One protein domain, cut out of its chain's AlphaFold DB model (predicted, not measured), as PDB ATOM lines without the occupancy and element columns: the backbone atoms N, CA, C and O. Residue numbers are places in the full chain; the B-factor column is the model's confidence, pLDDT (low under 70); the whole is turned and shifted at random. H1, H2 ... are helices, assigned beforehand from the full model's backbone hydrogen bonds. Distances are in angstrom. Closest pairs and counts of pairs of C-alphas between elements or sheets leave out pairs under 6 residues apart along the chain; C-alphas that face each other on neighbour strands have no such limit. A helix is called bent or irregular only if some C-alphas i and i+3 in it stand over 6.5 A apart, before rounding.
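This is residues 111 to 278 of the 314 residues of an uncharacterized protein of Gammaproteobacteria bacterium (UniProt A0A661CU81). This is a long rod built along one bent helix, H2: H1 and H7 pack on its first arm, H2a, and H3 packs on its second arm, H2b. The short helices H4, H5 and H6 bring the chain back from the H3 end towards H7, while a long loop, residues 127 to 150, reaches out to the other end of the rod. The printed part has 168 residues with seven named helices, H1 to H7 in order, and no named strand: all helix, mostly crossed in packing. It is loose, with a radius of gyration of the C-alphas of 21.1 A and spans of 70 by 32 by 28 A.

Find C-alpha 117 at (6.653, 95.602, 18.531), where H1 begins; it runs to residue 126. Next look at H2, residues 151 to 182, assigned as one helix by its hydrogen bonds but bent: C-alphas 164 and 167 are 7.7 A apart. Its arm H2a, residues 151 to 164, is 20.2 A long, and its arm H2b, residues 167 to 182, ends at C-alpha 182 (-5.927, 86.604, -17.134) after 22.3 A. H3, residues 199 to 214, is 23.1 A long. Then come H4, residues 226 to 233, H5, residues 236 to 241, and H6, residues 248 to 254. H7, residues 257 to 271, runs 20.2 A to C-alpha 271 at (-2.584, 87.282, 25.741).

Start from the hub, H2, whose arms stand at a steep tilt of 63 degrees. H1 touches H2a at residues 151 to 155 alone, closest at the C-alphas of Thr 117 and Pro 151, 4.8 A apart. H7 touches H2a at a steep tilt of 59 degrees, opposite ways, with the C-alphas of Leu 158 and Leu 264 closest at 6.4 A. H6 only just touches H2a, with 3 pairs of C-alphas within 8 A; the closest are Glu 159 and Phe 248, 6.1 A. On the other arm, H3 touches H2b at a shallow tilt of 24 degrees, the same way, with the C-alphas of Ile 182 and Ser 213 closest at 5.8 A. H4 only just touches H2b, with 3 such pairs; the closest C-alphas are Leu 174 and Ile 230, 7.7 A. H5 is close to H2b but not clearly touching; H1 and H3 are apart. In the helix backbones every O i to N i+4 pair is within hydrogen-bond range in H1, H2a, H2b, H4, H5, H6 and H7; H3 has 10 of 12.

The two C-alphas farthest apart are those of Thr 133 and Arg 215, 70.2 A. The printed part has no cut. The links H1 to H2, H2 to H3 and H3 to H4 are long. Look too at residues 142 to 143, which pair antiparallel with residues 274 to 275. Mean pLDDT of the printed part is 86.9; it is under 70 at residues 131 to 139, 185 to 186 and 213 to 224.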
ATOM      1  N   ASN A 111       2.647  96.079   6.957       97.19
ATOM      2  CA  ASN A 111       3.862  95.356   7.315       97.19
ATOM      3  C   ASN A 111       4.871  96.224   8.082       97.19
ATOM      4  O   ASN A 111       5.648  95.678   8.862       97.19
ATOM      5  N   TYR A 112       4.866  97.551   7.904       96.69
ATOM      6  CA  TYR A 112       5.712  98.437   8.710       96.69
ATOM      7  C   TYR A 112       5.262  98.482  10.173       96.69
ATOM      8  O   TYR A 112       6.100  98.572  11.061       96.69
ATOM      9  N   LEU A 113       3.958  98.355  10.453       96.25
ATOM     10  CA  LEU A 113       3.450  98.318  11.829       96.25
ATOM     11  C   LEU A 113       3.915  97.063  12.582       96.25
ATOM     12  O   LEU A 113       4.029  97.085  13.805       96.25
ATOM     13  N   LEU A 114       4.198  95.977  11.860       96.38
ATOM     14  CA  LEU A 114       4.696  94.721  12.433       96.38
ATOM     15  C   LEU A 114       6.142  94.825  12.931       96.38
ATOM     16  O   LEU A 114       6.599  93.934  13.640       96.38
ATOM     17  N   GLU A 115       6.872  95.876  12.553       93.94
ATOM     18  CA  GLU A 115       8.233  96.138  13.045       93.94
ATOM     19  C   GLU A 115       8.237  96.919  14.361       93.94
ATOM     20  O   GLU A 115       9.249  96.980  15.047       93.94
ATOM     21  N   GLU A 116       7.093  97.482  14.745       94.56
ATOM     22  CA  GLU A 116       6.960  98.396  15.877       94.56
ATOM     23  C   GLU A 116       6.542  97.656  17.161       94.56
ATOM     24  O   GLU A 116       5.763  98.168  17.972       94.56
ATOM     25  N   THR A 117       7.028  96.425  17.366       94.56
ATOM     26  CA  THR A 117       6.653  95.602  18.531       94.56
ATOM     27  C   THR A 117       7.134  96.202  19.855       94.56
ATOM     28  O   THR A 117       6.437  96.078  20.863       94.56
ATOM     29  N   ASP A 118       8.237  96.955  19.850       94.31
ATOM     30  CA  ASP A 118       8.696  97.764  20.990       94.31
ATOM     31  C   ASP A 118       7.690  98.855  21.381       94.31
ATOM     32  O   ASP A 118       7.298  98.988  22.551       94.31
ATOM     33  N   TYR A 119       7.232  99.621  20.389       92.38
ATOM     34  CA  TYR A 119       6.228 100.664  20.583       92.38
ATOM     35  C   TYR A 119       4.911 100.058  21.074       92.38
ATOM     36  O   TYR A 119       4.341 100.527  22.060       92.38
ATOM     37  N   LEU A 120       4.456  98.973  20.439       93.44
ATOM     38  CA  LEU A 120       3.238  98.262  20.817       93.44
ATOM     39  C   LEU A 120       3.304  97.730  22.247       93.44
ATOM     40  O   LEU A 120       2.359  97.919  23.010       93.44
ATOM     41  N   ALA A 121       4.411  97.102  22.644       94.81
ATOM     42  CA  ALA A 121       4.580  96.608  24.007       94.81
ATOM     43  C   ALA A 121       4.505  97.751  25.031       94.81
ATOM     44  O   ALA A 121       3.811  97.636  26.044       94.81
ATOM     45  N   THR A 122       5.163  98.877  24.740       93.19
ATOM     46  CA  THR A 122       5.111 100.084  25.578       93.19
ATOM     47  C   THR A 122       3.685 100.618  25.692       93.19
ATOM     48  O   THR A 122       3.205 100.859  26.800       93.19
ATOM     49  N   TRP A 123       2.983 100.730  24.566       90.50
ATOM     50  CA  TRP A 123       1.600 101.191  24.507       90.50
ATOM     51  C   TRP A 123       0.652 100.287  25.308       90.50
ATOM     52  O   TRP A 123      -0.103 100.768  26.153       90.50
ATOM     53  N   ILE A 124       0.746  98.962  25.138       91.25
ATOM     54  CA  ILE A 124      -0.069  97.991  25.888       91.25
ATOM     55  C   ILE A 124       0.174  98.128  27.396       91.25
ATOM     56  O   ILE A 124      -0.766  98.065  28.190       91.25
ATOM     57  N   ASN A 125       1.426  98.335  27.807       92.00
ATOM     58  CA  ASN A 125       1.783  98.471  29.216       92.00
ATOM     59  C   ASN A 125       1.251  99.760  29.862       92.00
ATOM     60  O   ASN A 125       1.090  99.786  31.082       92.00
ATOM     61  N   GLN A 126       0.919 100.783  29.069       89.94
ATOM     62  CA  GLN A 126       0.259 102.007  29.539       89.94
ATOM     63  C   GLN A 126      -1.255 101.831  29.736       89.94
ATOM     64  O   GLN A 126      -1.880 102.636  30.429       89.94
ATOM     65  N   ILE A 127      -1.861 100.775  29.180       88.69
ATOM     66  CA  ILE A 127      -3.291 100.503  29.360       88.69
ATOM     67  C   ILE A 127      -3.559 100.169  30.837       88.69
ATOM     68  O   ILE A 127      -2.916  99.259  31.389       88.69
ATOM     69  N   PRO A 128      -4.531 100.836  31.487       88.50
ATOM     70  CA  PRO A 128      -4.834 100.598  32.890       88.50
ATOM     71  C   PRO A 128      -5.353  99.176  33.115       88.50
ATOM     72  O   PRO A 128      -6.150  98.650  32.332       88.50
ATOM     73  N   VAL A 129      -4.930  98.561  34.220       87.31
ATOM     74  CA  VAL A 129      -5.460  97.270  34.670       87.31
ATOM     75  C   VAL A 129      -6.694  97.527  35.524       87.31
ATOM     76  O   VAL A 129      -6.643  98.282  36.500       87.31
ATOM     77  N   ARG A 130      -7.825  96.919  35.159       80.44
ATOM     78  CA  ARG A 130      -9.055  97.070  35.939       80.44
ATOM     79  C   ARG A 130      -9.009  96.131  37.142       80.44
ATOM     80  O   ARG A 130      -9.071  94.919  36.975       80.44
ATOM     81  N   LYS A 131      -8.957  96.702  38.346       68.69
ATOM     82  CA  LYS A 131      -9.165  95.956  39.595       68.69
ATOM     83  C   LYS A 131     -10.658  95.638  39.742       68.69
ATOM     84  O   LYS A 131     -11.493  96.498  39.459       68.69
ATOM     85  N   GLU A 132     -10.986  94.417  40.162       58.38
ATOM     86  CA  GLU A 132     -12.350  93.848  40.182       58.38
ATOM     87  C   GLU A 132     -13.391  94.667  40.975       58.38
ATOM     88  O   GLU A 132     -14.590  94.458  40.818       58.38
ATOM     89  N   THR A 133     -12.970  95.644  41.780       52.09
ATOM     90  CA  THR A 133     -13.825  96.384  42.717       52.09
ATOM     91  C   THR A 133     -14.417  97.703  42.199       52.09
ATOM     92  O   THR A 133     -15.194  98.325  42.924       52.09
ATOM     93  N   SER A 134     -14.120  98.166  40.974       53.75
ATOM     94  CA  SER A 134     -14.680  99.439  40.474       53.75
ATOM     95  C   SER A 134     -15.966  99.259  39.647       53.75
ATOM     96  O   SER A 134     -15.951  98.904  38.465       53.75
ATOM     97  N   ASN A 135     -17.108  99.564  40.274       51.00
ATOM     98  CA  ASN A 135     -18.451  99.587  39.669       51.00
ATOM     99  C   ASN A 135     -18.741 100.831  38.802       51.00
ATOM    100  O   ASN A 135     -19.885 101.104  38.446       51.00
ATOM    101  N   THR A 136     -17.725 101.600  38.420       52.03
ATOM    102  CA  THR A 136     -17.903 102.815  37.619       52.03
ATOM    103  C   THR A 136     -17.796 102.524  36.120       52.03
ATOM    104  O   THR A 136     -16.751 102.091  35.641       52.03
ATOM    105  N   THR A 137     -18.907 102.764  35.410       51.62
ATOM    106  CA  THR A 137     -19.045 103.211  34.002       51.62
ATOM    107  C   THR A 137     -17.978 102.767  32.985       51.62
ATOM    108  O   THR A 137     -16.847 103.234  33.034       51.62
ATOM    109  N   ARG A 138     -18.393 101.936  32.004       56.16
ATOM    110  CA  ARG A 138     -17.737 101.616  30.705       56.16
ATOM    111  C   ARG A 138     -16.333 102.234  30.516       56.16
ATOM    112  O   ARG A 138     -16.200 103.315  29.951       56.16
ATOM    113  N   ALA A 139     -15.280 101.541  30.954       57.97
ATOM    114  CA  ALA A 139     -13.905 101.999  30.749       57.97
ATOM    115  C   ALA A 139     -13.522 102.053  29.251       57.97
ATOM    116  O   ALA A 139     -13.883 101.164  28.477       57.97
ATOM    117  N   LYS A 140     -12.758 103.094  28.876       75.69
ATOM    118  CA  LYS A 140     -12.391 103.497  27.499       75.69
ATOM    119  C   LYS A 140     -11.424 102.525  26.782       75.69
ATOM    120  O   LYS A 140     -11.405 102.505  25.564       75.69
ATOM    121  N   CYS A 141     -10.675 101.713  27.524       83.94
ATOM    122  CA  CYS A 141      -9.888 100.528  27.135       83.94
ATOM    123  C   CYS A 141      -9.231 100.031  28.437       83.94
ATOM    124  O   CYS A 141      -8.853 100.868  29.262       83.94
ATOM    125  N   TYR A 142      -9.143  98.723  28.695       87.69
ATOM    126  CA  TYR A 142      -8.518  98.222  29.932       87.69
ATOM    127  C   TYR A 142      -7.937  96.816  29.781       87.69
ATOM    128  O   TYR A 142      -8.382  96.043  28.934       87.69
ATOM    129  N   ARG A 143      -6.982  96.466  30.651       89.69
ATOM    130  CA  ARG A 143      -6.426  95.112  30.788       89.69
ATOM    131  C   ARG A 143      -7.072  94.357  31.945       89.69
ATOM    132  O   ARG A 143      -7.316  94.935  33.006       89.69
ATOM    133  N   LYS A 144      -7.318  93.061  31.747       87.00
ATOM    134  CA  LYS A 144      -7.701  92.120  32.816       87.00
ATOM    135  C   LYS A 144      -6.511  91.595  33.609       87.00
ATOM    136  O   LYS A 144      -6.670  91.250  34.772       87.00
ATOM    137  N   PHE A 145      -5.342  91.503  32.980       85.81
ATOM    138  CA  PHE A 145      -4.160  90.890  33.576       85.81
ATOM    139  C   PHE A 145      -3.076  91.941  33.815       85.81
ATOM    140  O   PHE A 145      -2.857  92.813  32.976       85.81
ATOM    141  N   GLU A 146      -2.333  91.810  34.917       84.94
ATOM    142  CA  GLU A 146      -1.123  92.611  35.183       84.94
ATOM    143  C   GLU A 146       0.104  92.113  34.392       84.94
ATOM    144  O   GLU A 146       1.209  92.628  34.543       84.94
ATOM    145  N   LYS A 147      -0.082  91.116  33.516       88.38
ATOM    146  CA  LYS A 147       0.970  90.544  32.673       88.38
ATOM    147  C   LYS A 147       1.568  91.642  31.774       88.38
ATOM    148  O   LYS A 147       0.843  92.189  30.938       88.38
ATOM    149  N   PRO A 148       2.874  91.948  31.891       91.00
ATOM    150  CA  PRO A 148       3.501  92.936  31.028       91.00
ATOM    151  C   PRO A 148       3.606  92.406  29.595       91.00
ATOM    152  O   PRO A 148       3.901  91.222  29.359       91.00
ATOM    153  N   ALA A 149       3.376  93.302  28.641       94.38
ATOM    154  CA  ALA A 149       3.717  93.097  27.246       94.38
ATOM    155  C   ALA A 149       5.220  93.292  27.050       94.38
ATOM    156  O   ALA A 149       5.837  94.154  27.679       94.38
ATOM    157  N   SER A 150       5.803  92.476  26.180       96.56
ATOM    158  CA  SER A 150       7.183  92.616  25.736       96.56
ATOM    159  C   SER A 150       7.254  92.404  24.222       96.56
ATOM    160  O   SER A 150       6.404  91.686  23.682       96.56
ATOM    161  N   PRO A 151       8.263  92.976  23.549       96.94
ATOM    162  CA  PRO A 151       8.431  92.855  22.098       96.94
ATOM    163  C   PRO A 151       8.520  91.387  21.676       96.94
ATOM    164  O   PRO A 151       7.726  90.921  20.870       96.94
ATOM    165  N   ILE A 152       9.349  90.614  22.390       96.50
ATOM    166  CA  ILE A 152       9.540  89.168  22.193       96.50
ATOM    167  C   ILE A 152       8.212  88.397  22.214       96.50
ATOM    168  O   ILE A 152       8.026  87.452  21.454       96.50
ATOM    169  N   ARG A 153       7.259  88.769  23.080       95.62
ATOM    170  CA  ARG A 153       5.955  88.085  23.125       95.62
ATOM    171  C   ARG A 153       5.101  88.385  21.898       95.62
ATOM    172  O   ARG A 153       4.426  87.485  21.408       95.62
ATOM    173  N   LEU A 154       5.125  89.627  21.425       96.94
ATOM    174  CA  LEU A 154       4.420  90.035  20.212       96.94
ATOM    175  C   LEU A 154       5.053  89.389  18.972       96.94
ATOM    176  O   LEU A 154       4.330  88.850  18.135       96.94
ATOM    177  N   ASP A 155       6.385  89.351  18.912       97.31
ATOM    178  CA  ASP A 155       7.132  88.674  17.850       97.31
ATOM    179  C   ASP A 155       6.820  87.176  17.813       97.31
ATOM    180  O   ASP A 155       6.512  86.649  16.749       97.31
ATOM    181  N   ASN A 156       6.778  86.501  18.966       96.06
ATOM    182  CA  ASN A 156       6.405  85.084  19.036       96.06
ATOM    183  C   ASN A 156       4.981  84.825  18.507       96.06
ATOM    184  O   ASN A 156       4.755  83.831  17.814       96.06
ATOM    185  N   CYS A 157       4.023  85.713  18.801       96.19
ATOM    186  CA  CYS A 157       2.669  85.628  18.243       96.19
ATOM    187  C   CYS A 157       2.676  85.737  16.711       96.19
ATOM    188  O   CYS A 157       2.012  84.953  16.028       96.19
ATOM    189  N   LEU A 158       3.433  86.692  16.166       97.50
ATOM    190  CA  LEU A 158       3.576  86.869  14.721       97.50
ATOM    191  C   LEU A 158       4.290  85.681  14.071       97.50
ATOM    192  O   LEU A 158       3.854  85.196  13.031       97.50
ATOM    193  N   GLU A 159       5.361  85.180  14.678       96.81
ATOM    194  CA  GLU A 159       6.120  84.043  14.161       96.81
ATOM    195  C   GLU A 159       5.248  82.786  14.097       96.81
ATOM    196  O   GLU A 159       5.245  82.074  13.088       96.81
ATOM    197  N   GLN A 160       4.447  82.537  15.138       96.38
ATOM    198  CA  GLN A 160       3.473  81.452  15.137       96.38
ATOM    199  C   GLN A 160       2.448  81.615  14.010       96.38
ATOM    200  O   GLN A 160       2.180  80.646  13.295       96.38
ATOM    201  N   TYR A 161       1.909  82.821  13.822       97.62
ATOM    202  CA  TYR A 161       0.990  83.113  12.723       97.62
ATOM    203  C   TYR A 161       1.627  82.832  11.357       97.62
ATOM    204  O   TYR A 161       1.060  82.087  10.559       97.62
ATOM    205  N   PHE A 162       2.831  83.345  11.105       97.75
ATOM    206  CA  PHE A 162       3.500  83.178   9.815       97.75
ATOM    207  C   PHE A 162       3.805  81.719   9.486       97.75
ATOM    208  O   PHE A 162       3.624  81.288   8.348       97.75
ATOM    209  N   ARG A 163       4.202  80.923  10.486       96.44
ATOM    210  CA  ARG A 163       4.390  79.473  10.322       96.44
ATOM    211  C   ARG A 163       3.103  78.774   9.886       96.44
ATOM    212  O   ARG A 163       3.157  77.823   9.111       96.44
ATOM    213  N   GLN A 164       1.957  79.233  10.377       96.62
ATOM    214  CA  GLN A 164       0.648  78.666  10.052       96.62
ATOM    215  C   GLN A 164       0.086  79.203   8.726       96.62
ATOM    216  O   GLN A 164      -0.681  78.505   8.062       96.62
ATOM    217  N   SER A 165       0.487  80.405   8.301       97.00
ATOM    218  CA  SER A 165      -0.073  81.074   7.124       97.00
ATOM    219  C   SER A 165       0.610  80.713   5.801       97.00
ATOM    220  O   SER A 165       0.049  81.018   4.752       97.00
ATOM    221  N   VAL A 166       1.767  80.032   5.804       96.44
ATOM    222  CA  VAL A 166       2.590  79.782   4.597       96.44
ATOM    223  C   VAL A 166       1.784  79.296   3.389       96.44
ATOM    224  O   VAL A 166       1.925  79.843   2.298       96.44
ATOM    225  N   LYS A 167       0.921  78.283   3.558       94.88
ATOM    226  CA  LYS A 167       0.111  77.750   2.447       94.88
ATOM    227  C   LYS A 167      -0.928  78.748   1.937       94.88
ATOM    228  O   LYS A 167      -1.163  78.810   0.732       94.88
ATOM    229  N   ALA A 168      -1.553  79.504   2.838       95.62
ATOM    230  CA  ALA A 168      -2.533  80.522   2.471       95.62
ATOM    231  C   ALA A 168      -1.865  81.669   1.699       95.62
ATOM    232  O   ALA A 168      -2.378  82.097   0.669       95.62
ATOM    233  N   GLU A 169      -0.688  82.098   2.146       96.88
ATOM    234  CA  GLU A 169       0.108  83.146   1.500       96.88
ATOM    235  C   GLU A 169       0.643  82.695   0.137       96.88
ATOM    236  O   GLU A 169       0.577  83.441  -0.836       96.88
ATOM    237  N   TYR A 170       1.093  81.442   0.027       96.62
ATOM    238  CA  TYR A 170       1.490  80.862  -1.255       96.62
ATOM    239  C   TYR A 170       0.325  80.837  -2.253       96.62
ATOM    240  O   TYR A 170       0.484  81.221  -3.413       96.62
ATOM    241  N   TRP A 171      -0.865  80.433  -1.800       95.81
ATOM    242  CA  TRP A 171      -2.070  80.447  -2.625       95.81
ATOM    243  C   TRP A 171      -2.418  81.858  -3.113       95.81
ATOM    244  O   TRP A 171      -2.588  82.058  -4.317       95.81
ATOM    245  N   GLU A 172      -2.501  82.837  -2.210       95.50
ATOM    246  CA  GLU A 172      -2.840  84.213  -2.584       95.50
ATOM    247  C   GLU A 172      -1.779  84.824  -3.514       95.50
ATOM    248  O   GLU A 172      -2.134  85.521  -4.465       95.50
ATOM    249  N   CYS A 173      -0.502  84.465  -3.345       95.38
ATOM    250  CA  CYS A 173       0.578  84.850  -4.253       95.38
ATOM    251  C   CYS A 173       0.369  84.339  -5.685       95.38
ATOM    252  O   CYS A 173       0.450  85.115  -6.649       95.38
ATOM    253  N   LEU A 174       0.058  83.049  -5.837       94.44
ATOM    254  CA  LEU A 174      -0.233  82.450  -7.140       94.44
ATOM    255  C   LEU A 174      -1.495  83.050  -7.760       94.44
ATOM    256  O   LEU A 174      -1.477  83.471  -8.917       94.44
ATOM    257  N   LYS A 175      -2.578  83.121  -6.982       93.31
ATOM    258  CA  LYS A 175      -3.866  83.683  -7.394       93.31
ATOM    259  C   LYS A 175      -3.708  85.116  -7.884       93.31
ATOM    260  O   LYS A 175      -4.175  85.427  -8.975       93.31
ATOM    261  N   PHE A 176      -3.028  85.974  -7.128       91.88
ATOM    262  CA  PHE A 176      -2.814  87.372  -7.491       91.88
ATOM    263  C   PHE A 176      -2.078  87.505  -8.830       91.88
ATOM    264  O   PHE A 176      -2.571  88.154  -9.758       91.88
ATOM    265  N   ASN A 177      -0.930  86.836  -8.967       89.50
ATOM    266  CA  ASN A 177      -0.122  86.924 -10.181       89.50
ATOM    267  C   ASN A 177      -0.840  86.341 -11.397       89.50
ATOM    268  O   ASN A 177      -0.817  86.942 -12.472       89.50
ATOM    269  N   LEU A 178      -1.521  85.207 -11.234       87.81
ATOM    270  CA  LEU A 178      -2.305  84.601 -12.304       87.81
ATOM    271  C   LEU A 178      -3.466  85.508 -12.725       87.81
ATOM    272  O   LEU A 178      -3.691  85.717 -13.917       87.81
ATOM    273  N   ALA A 179      -4.164  86.104 -11.761       85.12
ATOM    274  CA  ALA A 179      -5.330  86.940 -12.005       85.12
ATOM    275  C   ALA A 179      -5.006  88.237 -12.748       85.12
ATOM    276  O   ALA A 179      -5.817  88.677 -13.566       85.12
ATOM    277  N   ILE A 180      -3.819  88.811 -12.523       80.06
ATOM    278  CA  ILE A 180      -3.303  89.929 -13.323       80.06
ATOM    279  C   ILE A 180      -3.145  89.517 -14.787       80.06
ATOM    280  O   ILE A 180      -3.534  90.276 -15.675       80.06
ATOM    281  N   GLN A 181      -2.598  88.324 -15.044       76.75
ATOM    282  CA  GLN A 181      -2.380  87.854 -16.413       76.75
ATOM    283  C   GLN A 181      -3.703  87.655 -17.141       76.75
ATOM    284  O   GLN A 181      -3.860  88.135 -18.258       76.75
ATOM    285  N   ILE A 182      -4.670  87.006 -16.492       77.44
ATOM    286  CA  ILE A 182      -5.927  86.604 -17.134       77.44
ATOM    287  C   ILE A 182      -7.071  87.618 -16.958       77.44
ATOM    288  O   ILE A 182      -8.177  87.375 -17.433       77.44
ATOM    289  N   LYS A 183      -6.819  88.748 -16.278       74.44
ATOM    290  CA  LYS A 183      -7.796  89.800 -15.926       74.44
ATOM    291  C   LYS A 183      -9.055  89.280 -15.215       74.44
ATOM    292  O   LYS A 183     -10.161  89.733 -15.499       74.44
ATOM    293  N   LYS A 184      -8.892  88.338 -14.284       71.19
ATOM    294  CA  LYS A 184     -10.002  87.765 -13.494       71.19
ATOM    295  C   LYS A 184      -9.864  87.985 -11.989       71.19
ATOM    296  O   LYS A 184     -10.461  87.242 -11.228       71.19
ATOM    297  N   TYR A 185      -9.070  88.948 -11.524       63.91
ATOM    298  CA  TYR A 185      -8.944  89.174 -10.079       63.91
ATOM    299  C   TYR A 185     -10.268  89.693  -9.493       63.91
ATOM    300  O   TYR A 185     -10.846  90.596 -10.100       63.91
ATOM    301  N   PRO A 186     -10.743  89.183  -8.336       63.06
ATOM    302  CA  PRO A 186     -10.158  88.147  -7.461       63.06
ATOM    303  C   PRO A 186     -10.658  86.701  -7.711       63.06
ATOM    304  O   PRO A 186     -10.400  85.812  -6.906       63.06
ATOM    305  N   SER A 187     -11.367  86.448  -8.804       79.31
ATOM    306  CA  SER A 187     -12.207  85.273  -9.083       79.31
ATOM    307  C   SER A 187     -11.484  83.998  -9.554       79.31
ATOM    308  O   SER A 187     -12.060  83.225 -10.320       79.31
ATOM    309  N   ILE A 188     -10.233  83.757  -9.150       85.38
ATOM    310  CA  ILE A 188      -9.577  82.463  -9.416       85.38
ATOM    311  C   ILE A 188      -9.897  81.509  -8.273       85.38
ATOM    312  O   ILE A 188      -9.571  81.783  -7.119       85.38
ATOM    313  N   GLU A 189     -10.521  80.384  -8.608       86.94
ATOM    314  CA  GLU A 189     -10.896  79.360  -7.640       86.94
ATOM    315  C   GLU A 189      -9.681  78.546  -7.183       86.94
ATOM    316  O   GLU A 189      -8.844  78.124  -7.988       86.94
ATOM    317  N   LYS A 190      -9.602  78.313  -5.867       89.31
ATOM    318  CA  LYS A 190      -8.597  77.437  -5.259       89.31
ATOM    319  C   LYS A 190      -8.903  75.984  -5.635       89.31
ATOM    320  O   LYS A 190     -10.045  75.560  -5.459       89.31
ATOM    321  N   PRO A 191      -7.919  75.196  -6.107       89.31
ATOM    322  CA  PRO A 191      -8.118  73.765  -6.317       89.31
ATOM    323  C   PRO A 191      -8.609  73.080  -5.037       89.31
ATOM    324  O   PRO A 191      -8.067  73.335  -3.960       89.31
ATOM    325  N   VAL A 192      -9.598  72.191  -5.160       86.44
ATOM    326  CA  VAL A 192     -10.252  71.512  -4.019       86.44
ATOM    327  C   VAL A 192      -9.245  70.784  -3.121       86.44
ATOM    328  O   VAL A 192      -9.370  70.795  -1.903       86.44
ATOM    329  N   ASP A 193      -8.209  70.198  -3.712       88.94
ATOM    330  CA  ASP A 193      -7.158  69.428  -3.045       88.94
ATOM    331  C   ASP A 193      -5.822  70.185  -2.950       88.94
ATOM    332  O   ASP A 193      -4.782  69.564  -2.736       88.94
ATOM    333  N   PHE A 194      -5.815  71.517  -3.113       91.62
ATOM    334  CA  PHE A 194      -4.586  72.324  -3.166       91.62
ATOM    335  C   PHE A 194      -3.628  72.038  -2.005       91.62
ATOM    336  O   PHE A 194      -2.423  71.934  -2.215       91.62
ATOM    337  N   ASP A 195      -4.153  71.857  -0.792       88.69
ATOM    338  CA  ASP A 195      -3.325  71.651   0.398       88.69
ATOM    339  C   ASP A 195      -2.599  70.289   0.402       88.69
ATOM    340  O   ASP A 195      -1.657  70.114   1.178       88.69
ATOM    341  N   HIS A 196      -2.978  69.358  -0.479       90.38
ATOM    342  CA  HIS A 196      -2.341  68.051  -0.669       90.38
ATOM    343  C   HIS A 196      -1.533  67.946  -1.971       90.38
ATOM    344  O   HIS A 196      -0.876  66.929  -2.197       90.38
ATOM    345  N   LYS A 197      -1.556  68.975  -2.827       91.00
ATOM    346  CA  LYS A 197      -0.810  68.971  -4.088       91.00
ATOM    347  C   LYS A 197       0.687  69.165  -3.857       91.00
ATOM    348  O   LYS A 197       1.115  69.981  -3.044       91.00
ATOM    349  N   THR A 198       1.486  68.453  -4.643       91.88
ATOM    350  CA  THR A 198       2.924  68.713  -4.771       91.88
ATOM    351  C   THR A 198       3.173  70.010  -5.543       91.88
ATOM    352  O   THR A 198       2.322  70.463  -6.310       91.88
ATOM    353  N   LEU A 199       4.371  70.589  -5.408       92.06
ATOM    354  CA  LEU A 199       4.757  71.783  -6.170       92.06
ATOM    355  C   LEU A 199       4.627  71.590  -7.684       92.06
ATOM    356  O   LEU A 199       4.164  72.497  -8.370       92.06
ATOM    357  N   ASN A 200       4.958  70.404  -8.200       92.62
ATOM    358  CA  ASN A 200       4.804  70.093  -9.621       92.62
ATOM    359  C   ASN A 200       3.330  70.096 -10.043       92.62
ATOM    360  O   ASN A 200       2.988  70.710 -11.047       92.62
ATOM    361  N   GLN A 201       2.442  69.508  -9.238       94.44
ATOM    362  CA  GLN A 201       1.000  69.527  -9.513       94.44
ATOM    363  C   GLN A 201       0.417  70.947  -9.445       94.44
ATOM    364  O   GLN A 201      -0.463  71.296 -10.234       94.44
ATOM    365  N   VAL A 202       0.902  71.788  -8.526       94.50
ATOM    366  CA  VAL A 202       0.512  73.207  -8.461       94.50
ATOM    367  C   VAL A 202       1.041  73.977  -9.676       94.50
ATOM    368  O   VAL A 202       0.304  74.774 -10.257       94.50
ATOM    369  N   LYS A 203       2.281  73.712 -10.104       93.12
ATOM    370  CA  LYS A 203       2.890  74.296 -11.308       93.12
ATOM    371  C   LYS A 203       2.090  73.937 -12.563       93.12
ATOM    372  O   LYS A 203       1.735  74.826 -13.335       93.12
ATOM    373  N   GLU A 204       1.748  72.663 -12.734       92.06
ATOM    374  CA  GLU A 204       0.888  72.180 -13.821       92.06
ATOM    375  C   GLU A 204      -0.472  72.884 -13.819       92.06
ATOM    376  O   GLU A 204      -0.882  73.434 -14.844       92.06
ATOM    377  N   TRP A 205      -1.143  72.949 -12.662       91.94
ATOM    378  CA  TRP A 205      -2.404  73.679 -12.513       91.94
ATOM    379  C   TRP A 205      -2.272  75.151 -12.932       91.94
ATOM    380  O   TRP A 205      -3.081  75.645 -13.719       91.94
ATOM    381  N   PHE A 206      -1.230  75.840 -12.464       91.38
ATOM    382  CA  PHE A 206      -1.004  77.256 -12.751       91.38
ATOM    383  C   PHE A 206      -0.856  77.517 -14.257       91.38
ATOM    384  O   PHE A 206      -1.397  78.491 -14.791       91.38
ATOM    385  N   PHE A 207      -0.142  76.643 -14.972       88.44
ATOM    386  CA  PHE A 207      -0.007  76.747 -16.424       88.44
ATOM    387  C   PHE A 207      -1.310  76.443 -17.162       88.44
ATOM    388  O   PHE A 207      -1.648  77.175 -18.096       88.44
ATOM    389  N   LEU A 208      -2.054  75.424 -16.730       87.50
ATOM    390  CA  LEU A 208      -3.343  75.074 -17.322       87.50
ATOM    391  C   LEU A 208      -4.357  76.217 -17.187       87.50
ATOM    392  O   LEU A 208      -5.000  76.577 -18.173       87.50
ATOM    393  N   GLU A 209      -4.474  76.830 -16.007       86.06
ATOM    394  CA  GLU A 209      -5.392  77.957 -15.793       86.06
ATOM    395  C   GLU A 209      -4.998  79.211 -16.579       86.06
ATOM    396  O   GLU A 209      -5.858  79.895 -17.149       86.06
ATOM    397  N   ALA A 210      -3.695  79.488 -16.686       80.69
ATOM    398  CA  ALA A 210      -3.208  80.571 -17.531       80.69
ATOM    399  C   ALA A 210      -3.605  80.354 -19.003       80.69
ATOM    400  O   ALA A 210      -4.146  81.260 -19.636       80.69
ATOM    401  N   PHE A 211      -3.408  79.139 -19.527       77.88
ATOM    402  CA  PHE A 211      -3.684  78.808 -20.927       77.88
ATOM    403  C   PHE A 211      -5.179  78.815 -21.271       77.88
ATOM    404  O   PHE A 211      -5.577  79.321 -22.323       77.88
ATOM    405  N   LYS A 212      -6.041  78.299 -20.380       74.75
ATOM    406  CA  LYS A 212      -7.506  78.321 -20.571       74.75
ATOM    407  C   LYS A 212      -8.039  79.731 -20.849       74.75
ATOM    408  O   LYS A 212      -9.027  79.887 -21.564       74.75
ATOM    409  N   SER A 213      -7.381  80.752 -20.304       62.09
ATOM    410  CA  SER A 213      -7.829  82.142 -20.376       62.09
ATOM    411  C   SER A 213      -7.316  82.909 -21.604       62.09
ATOM    412  O   SER A 213      -7.978  83.847 -22.049       62.09
ATOM    413  N   GLU A 214      -6.196  82.493 -22.207       56.34
ATOM    414  CA  GLU A 214      -5.655  83.096 -23.441       56.34
ATOM    415  C   GLU A 214      -6.589  82.912 -24.647       56.34
ATOM    416  O   GLU A 214      -6.613  83.741 -25.555       56.34
ATOM    417  N   ARG A 215      -7.434  81.872 -24.635       51.12
ATOM    418  CA  ARG A 215      -8.425  81.623 -25.696       51.12
ATOM    419  C   ARG A 215      -9.561  82.652 -25.745       51.12
ATOM    420  O   ARG A 215     -10.295  82.673 -26.727       51.12
ATOM    421  N   VAL A 216      -9.724  83.488 -24.714       50.31
ATOM    422  CA  VAL A 216     -10.901  84.366 -24.555       50.31
ATOM    423  C   VAL A 216     -10.558  85.856 -24.680       50.31
ATOM    424  O   VAL A 216     -11.411  86.648 -25.074       50.31
ATOM    425  N   VAL A 217      -9.319  86.277 -24.398       51.44
ATOM    426  CA  VAL A 217      -8.941  87.701 -24.390       51.44
ATOM    427  C   VAL A 217      -7.563  87.866 -25.035       51.44
ATOM    428  O   VAL A 217      -6.609  87.235 -24.595       51.44
ATOM    429  N   LYS A 218      -7.439  88.736 -26.054       51.12
ATOM    430  CA  LYS A 218      -6.154  89.160 -26.654       51.12
ATOM    431  C   LYS A 218      -5.296  89.888 -25.606       51.12
ATOM    432  O   LYS A 218      -5.269  91.118 -25.548       51.12
ATOM    433  N   LEU A 219      -4.671  89.135 -24.712       55.47
ATOM    434  CA  LEU A 219      -3.818  89.635 -23.641       55.47
ATOM    435  C   LEU A 219      -2.370  89.714 -24.121       55.47
ATOM    436  O   LEU A 219      -1.995  89.096 -25.117       55.47
ATOM    437  N   LYS A 220      -1.563  90.539 -23.437       55.62
ATOM    438  CA  LYS A 220      -0.116  90.598 -23.682       55.62
ATOM    439  C   LYS A 220       0.470  89.182 -23.552       55.62
ATOM    440  O   LYS A 220      -0.010  88.439 -22.698       55.62
ATOM    441  N   PRO A 221       1.492  88.826 -24.350       55.25
ATOM    442  CA  PRO A 221       2.145  87.528 -24.232       55.25
ATOM    443  C   PRO A 221       2.611  87.310 -22.792       55.25
ATOM    444  O   PRO A 221       3.237  88.188 -22.189       55.25
ATOM    445  N   LYS A 222       2.248  86.149 -22.241       63.25
ATOM    446  CA  LYS A 222       2.595  85.741 -20.884       63.25
ATOM    447  C   LYS A 222       4.122  85.712 -20.728       63.25
ATOM    448  O   LYS A 222       4.801  85.214 -21.628       63.25
ATOM    449  N   PRO A 223       4.683  86.163 -19.590       64.50
ATOM    450  CA  PRO A 223       6.072  85.863 -19.273       64.50
ATOM    451  C   PRO A 223       6.219  84.334 -19.170       64.50
ATOM    452  O   PRO A 223       5.558  83.730 -18.316       64.50
ATOM    453  N   PRO A 224       7.039  83.680 -20.013       68.62
ATOM    454  CA  PRO A 224       7.133  82.217 -20.050       68.62
ATOM    455  C   PRO A 224       7.560  81.616 -18.701       68.62
ATOM    456  O   PRO A 224       7.226  80.471 -18.407       68.62
ATOM    457  N   HIS A 225       8.206  82.421 -17.855       83.81
ATOM    458  CA  HIS A 225       8.782  82.019 -16.578       83.81
ATOM    459  C   HIS A 225       8.041  82.564 -15.348       83.81
ATOM    460  O   HIS A 225       8.561  82.437 -14.254       83.81
ATOM    461  N   LEU A 226       6.812  83.100 -15.466       87.44
ATOM    462  CA  LEU A 226       6.128  83.751 -14.329       87.44
ATOM    463  C   LEU A 226       6.030  82.875 -13.064       87.44
ATOM    464  O   LEU A 226       6.170  83.382 -11.957       87.44
ATOM    465  N   PHE A 227       5.765  81.574 -13.211       91.69
ATOM    466  CA  PHE A 227       5.736  80.671 -12.055       91.69
ATOM    467  C   PHE A 227       7.122  80.558 -11.412       91.69
ATOM    468  O   PHE A 227       7.240  80.631 -10.194       91.69
ATOM    469  N   ASP A 228       8.162  80.412 -12.229       91.19
ATOM    470  CA  ASP A 228       9.536  80.307 -11.748       91.19
ATOM    471  C   ASP A 228       9.977  81.633 -11.102       91.19
ATOM    472  O   ASP A 228      10.535  81.610 -10.009       91.19
ATOM    473  N   ASP A 229       9.605  82.784 -11.675       90.56
ATOM    474  CA  ASP A 229       9.829  84.109 -11.084       90.56
ATOM    475  C   ASP A 229       9.222  84.187  -9.671       90.56
ATOM    476  O   ASP A 229       9.922  84.536  -8.720       90.56
ATOM    477  N   ILE A 230       7.956  83.776  -9.499       92.81
ATOM    478  CA  ILE A 230       7.286  83.718  -8.184       92.81
ATOM    479  C   ILE A 230       8.068  82.836  -7.200       92.81
ATOM    480  O   ILE A 230       8.234  83.206  -6.036       92.81
ATOM    481  N   MET A 231       8.555  81.681  -7.659       93.81
ATOM    482  CA  MET A 231       9.315  80.736  -6.834       93.81
ATOM    483  C   MET A 231      10.715  81.239  -6.457       93.81
ATOM    484  O   MET A 231      11.277  80.752  -5.479       93.81
ATOM    485  N   THR A 232      11.277  82.206  -7.189       90.62
ATOM    486  CA  THR A 232      12.587  82.801  -6.862       90.62
ATOM    487  C   THR A 232      12.507  83.972  -5.883       90.62
ATOM    488  O   THR A 232      13.483  84.245  -5.186       90.62
ATOM    489  N   GLU A 233      11.370  84.667  -5.787       88.94
ATOM    490  CA  GLU A 233      11.253  85.852  -4.921       88.94
ATOM    491  C   GLU A 233      11.109  85.523  -3.432       88.94
ATOM    492  O   GLU A 233      11.489  86.322  -2.570       88.94
ATOM    493  N   ILE A 234      10.543  84.359  -3.125       91.69
ATOM    494  CA  ILE A 234      10.329  83.844  -1.773       91.69
ATOM    495  C   ILE A 234      10.722  82.365  -1.803       91.69
ATOM    496  O   ILE A 234      10.360  81.682  -2.760       91.69
ATOM    497  N   PRO A 235      11.416  81.833  -0.778       93.62
ATOM    498  CA  PRO A 235      11.824  80.427  -0.726       93.62
ATOM    499  C   PRO A 235      10.636  79.491  -0.418       93.62
ATOM    500  O   PRO A 235      10.654  78.717   0.543       93.62
ATOM    501  N   TRP A 236       9.589  79.554  -1.249       95.31
ATOM    502  CA  TRP A 236       8.320  78.848  -1.085       95.31
ATOM    503  C   TRP A 236       8.516  77.350  -0.903       95.31
ATOM    504  O   TRP A 236       7.925  76.769  -0.002       95.31
ATOM    505  N   GLU A 237       9.385  76.726  -1.699       94.19
ATOM    506  CA  GLU A 237       9.659  75.292  -1.584       94.19
ATOM    507  C   GLU A 237      10.181  74.907  -0.196       94.19
ATOM    508  O   GLU A 237       9.732  73.921   0.392       94.19
ATOM    509  N   THR A 238      11.081  75.713   0.369       95.12
ATOM    510  CA  THR A 238      11.594  75.464   1.718       95.12
ATOM    511  C   THR A 238      10.488  75.646   2.749       95.12
ATOM    512  O   THR A 238      10.294  74.776   3.595       95.12
ATOM    513  N   TRP A 239       9.736  76.745   2.678       95.62
ATOM    514  CA  TRP A 239       8.732  77.075   3.692       95.62
ATOM    515  C   TRP A 239       7.499  76.175   3.637       95.62
ATOM    516  O   TRP A 239       6.946  75.854   4.682       95.62
ATOM    517  N   LEU A 240       7.083  75.718   2.457       94.56
ATOM    518  CA  LEU A 240       5.956  74.793   2.311       94.56
ATOM    519  C   LEU A 240       6.280  73.414   2.895       94.56
ATOM    520  O   LEU A 240       5.419  72.803   3.526       94.56
ATOM    521  N   ASN A 241       7.519  72.946   2.726       93.62
ATOM    522  CA  ASN A 241       7.971  71.660   3.260       93.62
ATOM    523  C   ASN A 241       8.385  71.744   4.736       93.62
ATOM    524  O   ASN A 241       8.243  70.778   5.485       93.62
ATOM    525  N   LYS A 242       8.926  72.891   5.162       95.00
ATOM    526  CA  LYS A 242       9.435  73.128   6.518       95.00
ATOM    527  C   LYS A 242       9.007  74.517   7.021       95.00
ATOM    528  O   LYS A 242       9.854  75.405   7.131       95.00
ATOM    529  N   PRO A 243       7.728  74.715   7.397       93.88
ATOM    530  CA  PRO A 243       7.229  76.031   7.818       93.88
ATOM    531  C   PRO A 243       7.954  76.618   9.033       93.88
ATOM    532  O   PRO A 243       8.073  77.829   9.161       93.88
ATOM    533  N   HIS A 244       8.495  75.772   9.914       92.88
ATOM    534  CA  HIS A 244       9.281  76.204  11.074       92.88
ATOM    535  C   HIS A 244      10.613  76.883  10.704       92.88
ATOM    536  O   HIS A 244      11.166  77.583  11.547       92.88
ATOM    537  N   LEU A 245      11.106  76.699   9.470       95.06
ATOM    538  CA  LEU A 245      12.295  77.372   8.928       95.06
ATOM    539  C   LEU A 245      11.973  78.720   8.267       95.06
ATOM    540  O   LEU A 245      12.824  79.284   7.575       95.06
ATOM    541  N   ILE A 246      10.745  79.224   8.422       95.12
ATOM    542  CA  ILE A 246      10.391  80.549   7.926       95.12
ATOM    543  C   ILE A 246      11.324  81.605   8.518       95.12
ATOM    544  O   ILE A 246      11.589  81.628   9.720       95.12
ATOM    545  N   GLN A 247      11.837  82.485   7.663       95.75
ATOM    546  CA  GLN A 247      12.643  83.609   8.119       95.75
ATOM    547  C   GLN A 247      11.696  84.716   8.571       95.75
ATOM    548  O   GLN A 247      11.006  85.314   7.744       95.75
ATOM    549  N   PHE A 248      11.655  84.969   9.880       95.38
ATOM    550  CA  PHE A 248      10.672  85.863  10.493       95.38
ATOM    551  C   PHE A 248      10.656  87.259   9.860       95.38
ATOM    552  O   PHE A 248       9.603  87.737   9.440       95.38
ATOM    553  N   GLU A 249      11.831  87.873   9.699       95.06
ATOM    554  CA  GLU A 249      11.944  89.188   9.064       95.06
ATOM    555  C   GLU A 249      11.435  89.172   7.626       95.06
ATOM    556  O   GLU A 249      10.668  90.048   7.246       95.06
ATOM    557  N   GLN A 250      11.784  88.154   6.835       95.44
ATOM    558  CA  GLN A 250      11.325  88.054   5.450       95.44
ATOM    559  C   GLN A 250       9.798  87.907   5.370       95.44
ATOM    560  O   GLN A 250       9.168  88.565   4.541       95.44
ATOM    561  N   ALA A 251       9.195  87.100   6.249       95.94
ATOM    562  CA  ALA A 251       7.745  86.938   6.332       95.94
ATOM    563  C   ALA A 251       7.044  88.250   6.710       95.94
ATOM    564  O   ALA A 251       6.106  88.649   6.018       95.94
ATOM    565  N   LYS A 252       7.568  88.985   7.706       95.69
ATOM    566  CA  LYS A 252       7.080  90.329   8.055       95.69
ATOM    567  C   LYS A 252       7.087  91.284   6.869       95.69
ATOM    568  O   LYS A 252       6.259  92.181   6.849       95.69
ATOM    569  N   GLN A 253       7.993  91.133   5.899       95.56
ATOM    570  CA  GLN A 253       8.044  92.022   4.731       95.56
ATOM    571  C   GLN A 253       7.153  91.572   3.573       95.56
ATOM    572  O   GLN A 253       6.761  92.411   2.765       95.56
ATOM    573  N   ARG A 254       6.944  90.260   3.418       94.94
ATOM    574  CA  ARG A 254       6.459  89.654   2.166       94.94
ATOM    575  C   ARG A 254       5.077  89.014   2.255       94.94
ATOM    576  O   ARG A 254       4.502  88.743   1.205       94.94
ATOM    577  N   PHE A 255       4.576  88.740   3.454       97.00
ATOM    578  CA  PHE A 255       3.213  88.244   3.654       97.00
ATOM    579  C   PHE A 255       2.235  89.406   3.824       97.00
ATOM    580  O   PHE A 255       2.659  90.518   4.148       97.00
ATOM    581  N   ARG A 256       0.937  89.132   3.659       97.50
ATOM    582  CA  ARG A 256      -0.151  90.098   3.885       97.50
ATOM    583  C   ARG A 256      -0.069  90.701   5.281       97.50
ATOM    584  O   ARG A 256      -0.310  90.032   6.292       97.50
ATOM    585  N   GLY A 257       0.332  91.966   5.323       96.88
ATOM    586  CA  GLY A 257       0.558  92.748   6.525       96.88
ATOM    587  C   GLY A 257      -0.735  93.044   7.261       96.88
ATOM    588  O   GLY A 257      -0.768  92.942   8.486       96.88
ATOM    589  N   LYS A 258      -1.822  93.317   6.539       95.44
ATOM    590  CA  LYS A 258      -3.148  93.535   7.120       95.44
ATOM    591  C   LYS A 258      -3.627  92.316   7.906       95.44
ATOM    592  O   LYS A 258      -4.128  92.454   9.027       95.44
ATOM    593  N   GLU A 259      -3.413  91.122   7.364       97.38
ATOM    594  CA  GLU A 259      -3.842  89.863   7.972       97.38
ATOM    595  C   GLU A 259      -2.974  89.539   9.192       97.38
ATOM    596  O   GLU A 259      -3.494  89.205  10.258       97.38
ATOM    597  N   ALA A 260      -1.660  89.738   9.074       97.56
ATOM    598  CA  ALA A 260      -0.731  89.601  10.190       97.56
ATOM    599  C   ALA A 260      -1.024  90.601  11.322       97.56
ATOM    600  O   ALA A 260      -1.003  90.237  12.496       97.56
ATOM    601  N   PHE A 261      -1.352  91.851  10.987       97.06
ATOM    602  CA  PHE A 261      -1.676  92.884  11.967       97.06
ATOM    603  C   PHE A 261      -3.014  92.608  12.662       97.06
ATOM    604  O   PHE A 261      -3.136  92.811  13.871       97.06
ATOM    605  N   ASN A 262      -4.010  92.082  11.939       96.12
ATOM    606  CA  ASN A 262      -5.245  91.570  12.543       96.12
ATOM    607  C   ASN A 262      -4.947  90.469  13.564       96.12
ATOM    608  O   ASN A 262      -5.457  90.516  14.685       96.12
ATOM    609  N   GLN A 263      -4.091  89.513  13.200       96.50
ATOM    610  CA  GLN A 263      -3.712  88.432  14.101       96.50
ATOM    611  C   GLN A 263      -2.936  88.942  15.321       96.50
ATOM    612  O   GLN A 263      -3.155  88.468  16.436       96.50
ATOM    613  N   LEU A 264      -2.070  89.940  15.140       96.31
ATOM    614  CA  LEU A 264      -1.367  90.596  16.239       96.31
ATOM    615  C   LEU A 264      -2.346  91.272  17.201       96.31
ATOM    616  O   LEU A 264      -2.244  91.083  18.409       96.31
ATOM    617  N   CYS A 265      -3.337  91.995  16.678       95.00
ATOM    618  CA  CYS A 265      -4.398  92.599  17.480       95.00
ATOM    619  C   CYS A 265      -5.180  91.549  18.279       95.00
ATOM    620  O   CYS A 265      -5.443  91.747  19.465       95.00
ATOM    621  N   GLN A 266      -5.501  90.410  17.657       94.75
ATOM    622  CA  GLN A 266      -6.152  89.300  18.345       94.75
ATOM    623  C   GLN A 266      -5.262  88.731  19.457       94.75
ATOM    624  O   GLN A 266      -5.738  88.568  20.579       94.75
ATOM    625  N   CYS A 267      -3.972  88.500  19.184       94.38
ATOM    626  CA  CYS A 267      -3.004  88.094  20.204       94.38
ATOM    627  C   CYS A 267      -2.966  89.105  21.360       94.38
ATOM    628  O   CYS A 267      -3.010  88.702  22.516       94.38
ATOM    629  N   ILE A 268      -2.965  90.413  21.081       93.19
ATOM    630  CA  ILE A 268      -2.962  91.447  22.124       93.19
ATOM    631  C   ILE A 268      -4.194  91.322  23.034       93.19
ATOM    632  O   ILE A 268      -4.076  91.364  24.263       93.19
ATOM    633  N   GLN A 269      -5.373  91.142  22.439       92.81
ATOM    634  CA  GLN A 269      -6.621  90.972  23.180       92.81
ATOM    635  C   GLN A 269      -6.602  89.711  24.053       92.81
ATOM    636  O   GLN A 269      -7.002  89.779  25.216       92.81
ATOM    637  N   THR A 270      -6.120  88.582  23.528       92.75
ATOM    638  CA  THR A 270      -6.134  87.298  24.244       92.75
ATOM    639  C   THR A 270      -5.017  87.187  25.277       92.75
ATOM    640  O   THR A 270      -5.286  86.873  26.435       92.75
ATOM    641  N   GLU A 271      -3.772  87.481  24.900       91.56
ATOM    642  CA  GLU A 271      -2.584  87.282  25.741       91.56
ATOM    643  C   GLU A 271      -2.491  88.273  26.901       91.56
ATOM    644  O   GLU A 271      -1.981  87.918  27.969       91.56
ATOM    645  N   PHE A 272      -2.965  89.507  26.702       90.69
ATOM    646  CA  PHE A 272      -2.911  90.575  27.710       90.69
ATOM    647  C   PHE A 272      -4.296  90.951  28.254       90.69
ATOM    648  O   PHE A 272      -4.410  91.839  29.103       90.69
ATOM    649  N   GLY A 273      -5.352  90.263  27.806       89.81
ATOM    650  CA  GLY A 273      -6.716  90.470  28.289       89.81
ATOM    651  C   GLY A 273      -7.212  91.895  28.051       89.81
ATOM    652  O   GLY A 273      -7.820  92.478  28.954       89.81
ATOM    653  N   VAL A 274      -6.895  92.482  26.892       89.75
ATOM    654  CA  VAL A 274      -7.282  93.857  26.544       89.75
ATOM    655  C   VAL A 274      -8.737  93.885  26.072       89.75
ATOM    656  O   VAL A 274      -9.104  93.238  25.093       89.75
ATOM    657  N   HIS A 275      -9.567  94.671  26.753       87.38
ATOM    658  CA  HIS A 275     -10.980  94.881  26.441       87.38
ATOM    659  C   HIS A 275     -11.240  96.266  25.848       87.38
ATOM    660  O   HIS A 275     -10.539  97.226  26.167       87.38
ATOM    661  N   ASN A 276     -12.301  96.374  25.035       84.25
ATOM    662  CA  ASN A 276     -12.663  97.585  24.283       84.25
ATOM    663  C   ASN A 276     -11.507  98.091  23.399       84.25
ATOM    664  O   ASN A 276     -11.279  99.289  23.269       84.25
ATOM    665  N   PHE A 277     -10.759  97.152  22.818       82.62
ATOM    666  CA  PHE A 277      -9.616  97.433  21.961       82.62
ATOM    667  C   PHE A 277     -10.075  98.039  20.626       82.62
ATOM    668  O   PHE A 277     -10.732  97.366  19.832       82.62
ATOM    669  N   GLY A 278      -9.729  99.302  20.385       84.44
ATOM    670  CA  GLY A 278      -9.971  99.978  19.111       84.44
ATOM    671  C   GLY A 278      -8.782  99.804  18.173       84.44
ATOM    672  O   GLY A 278      -7.805 100.543  18.290       84.44
TER     673      GLY A 278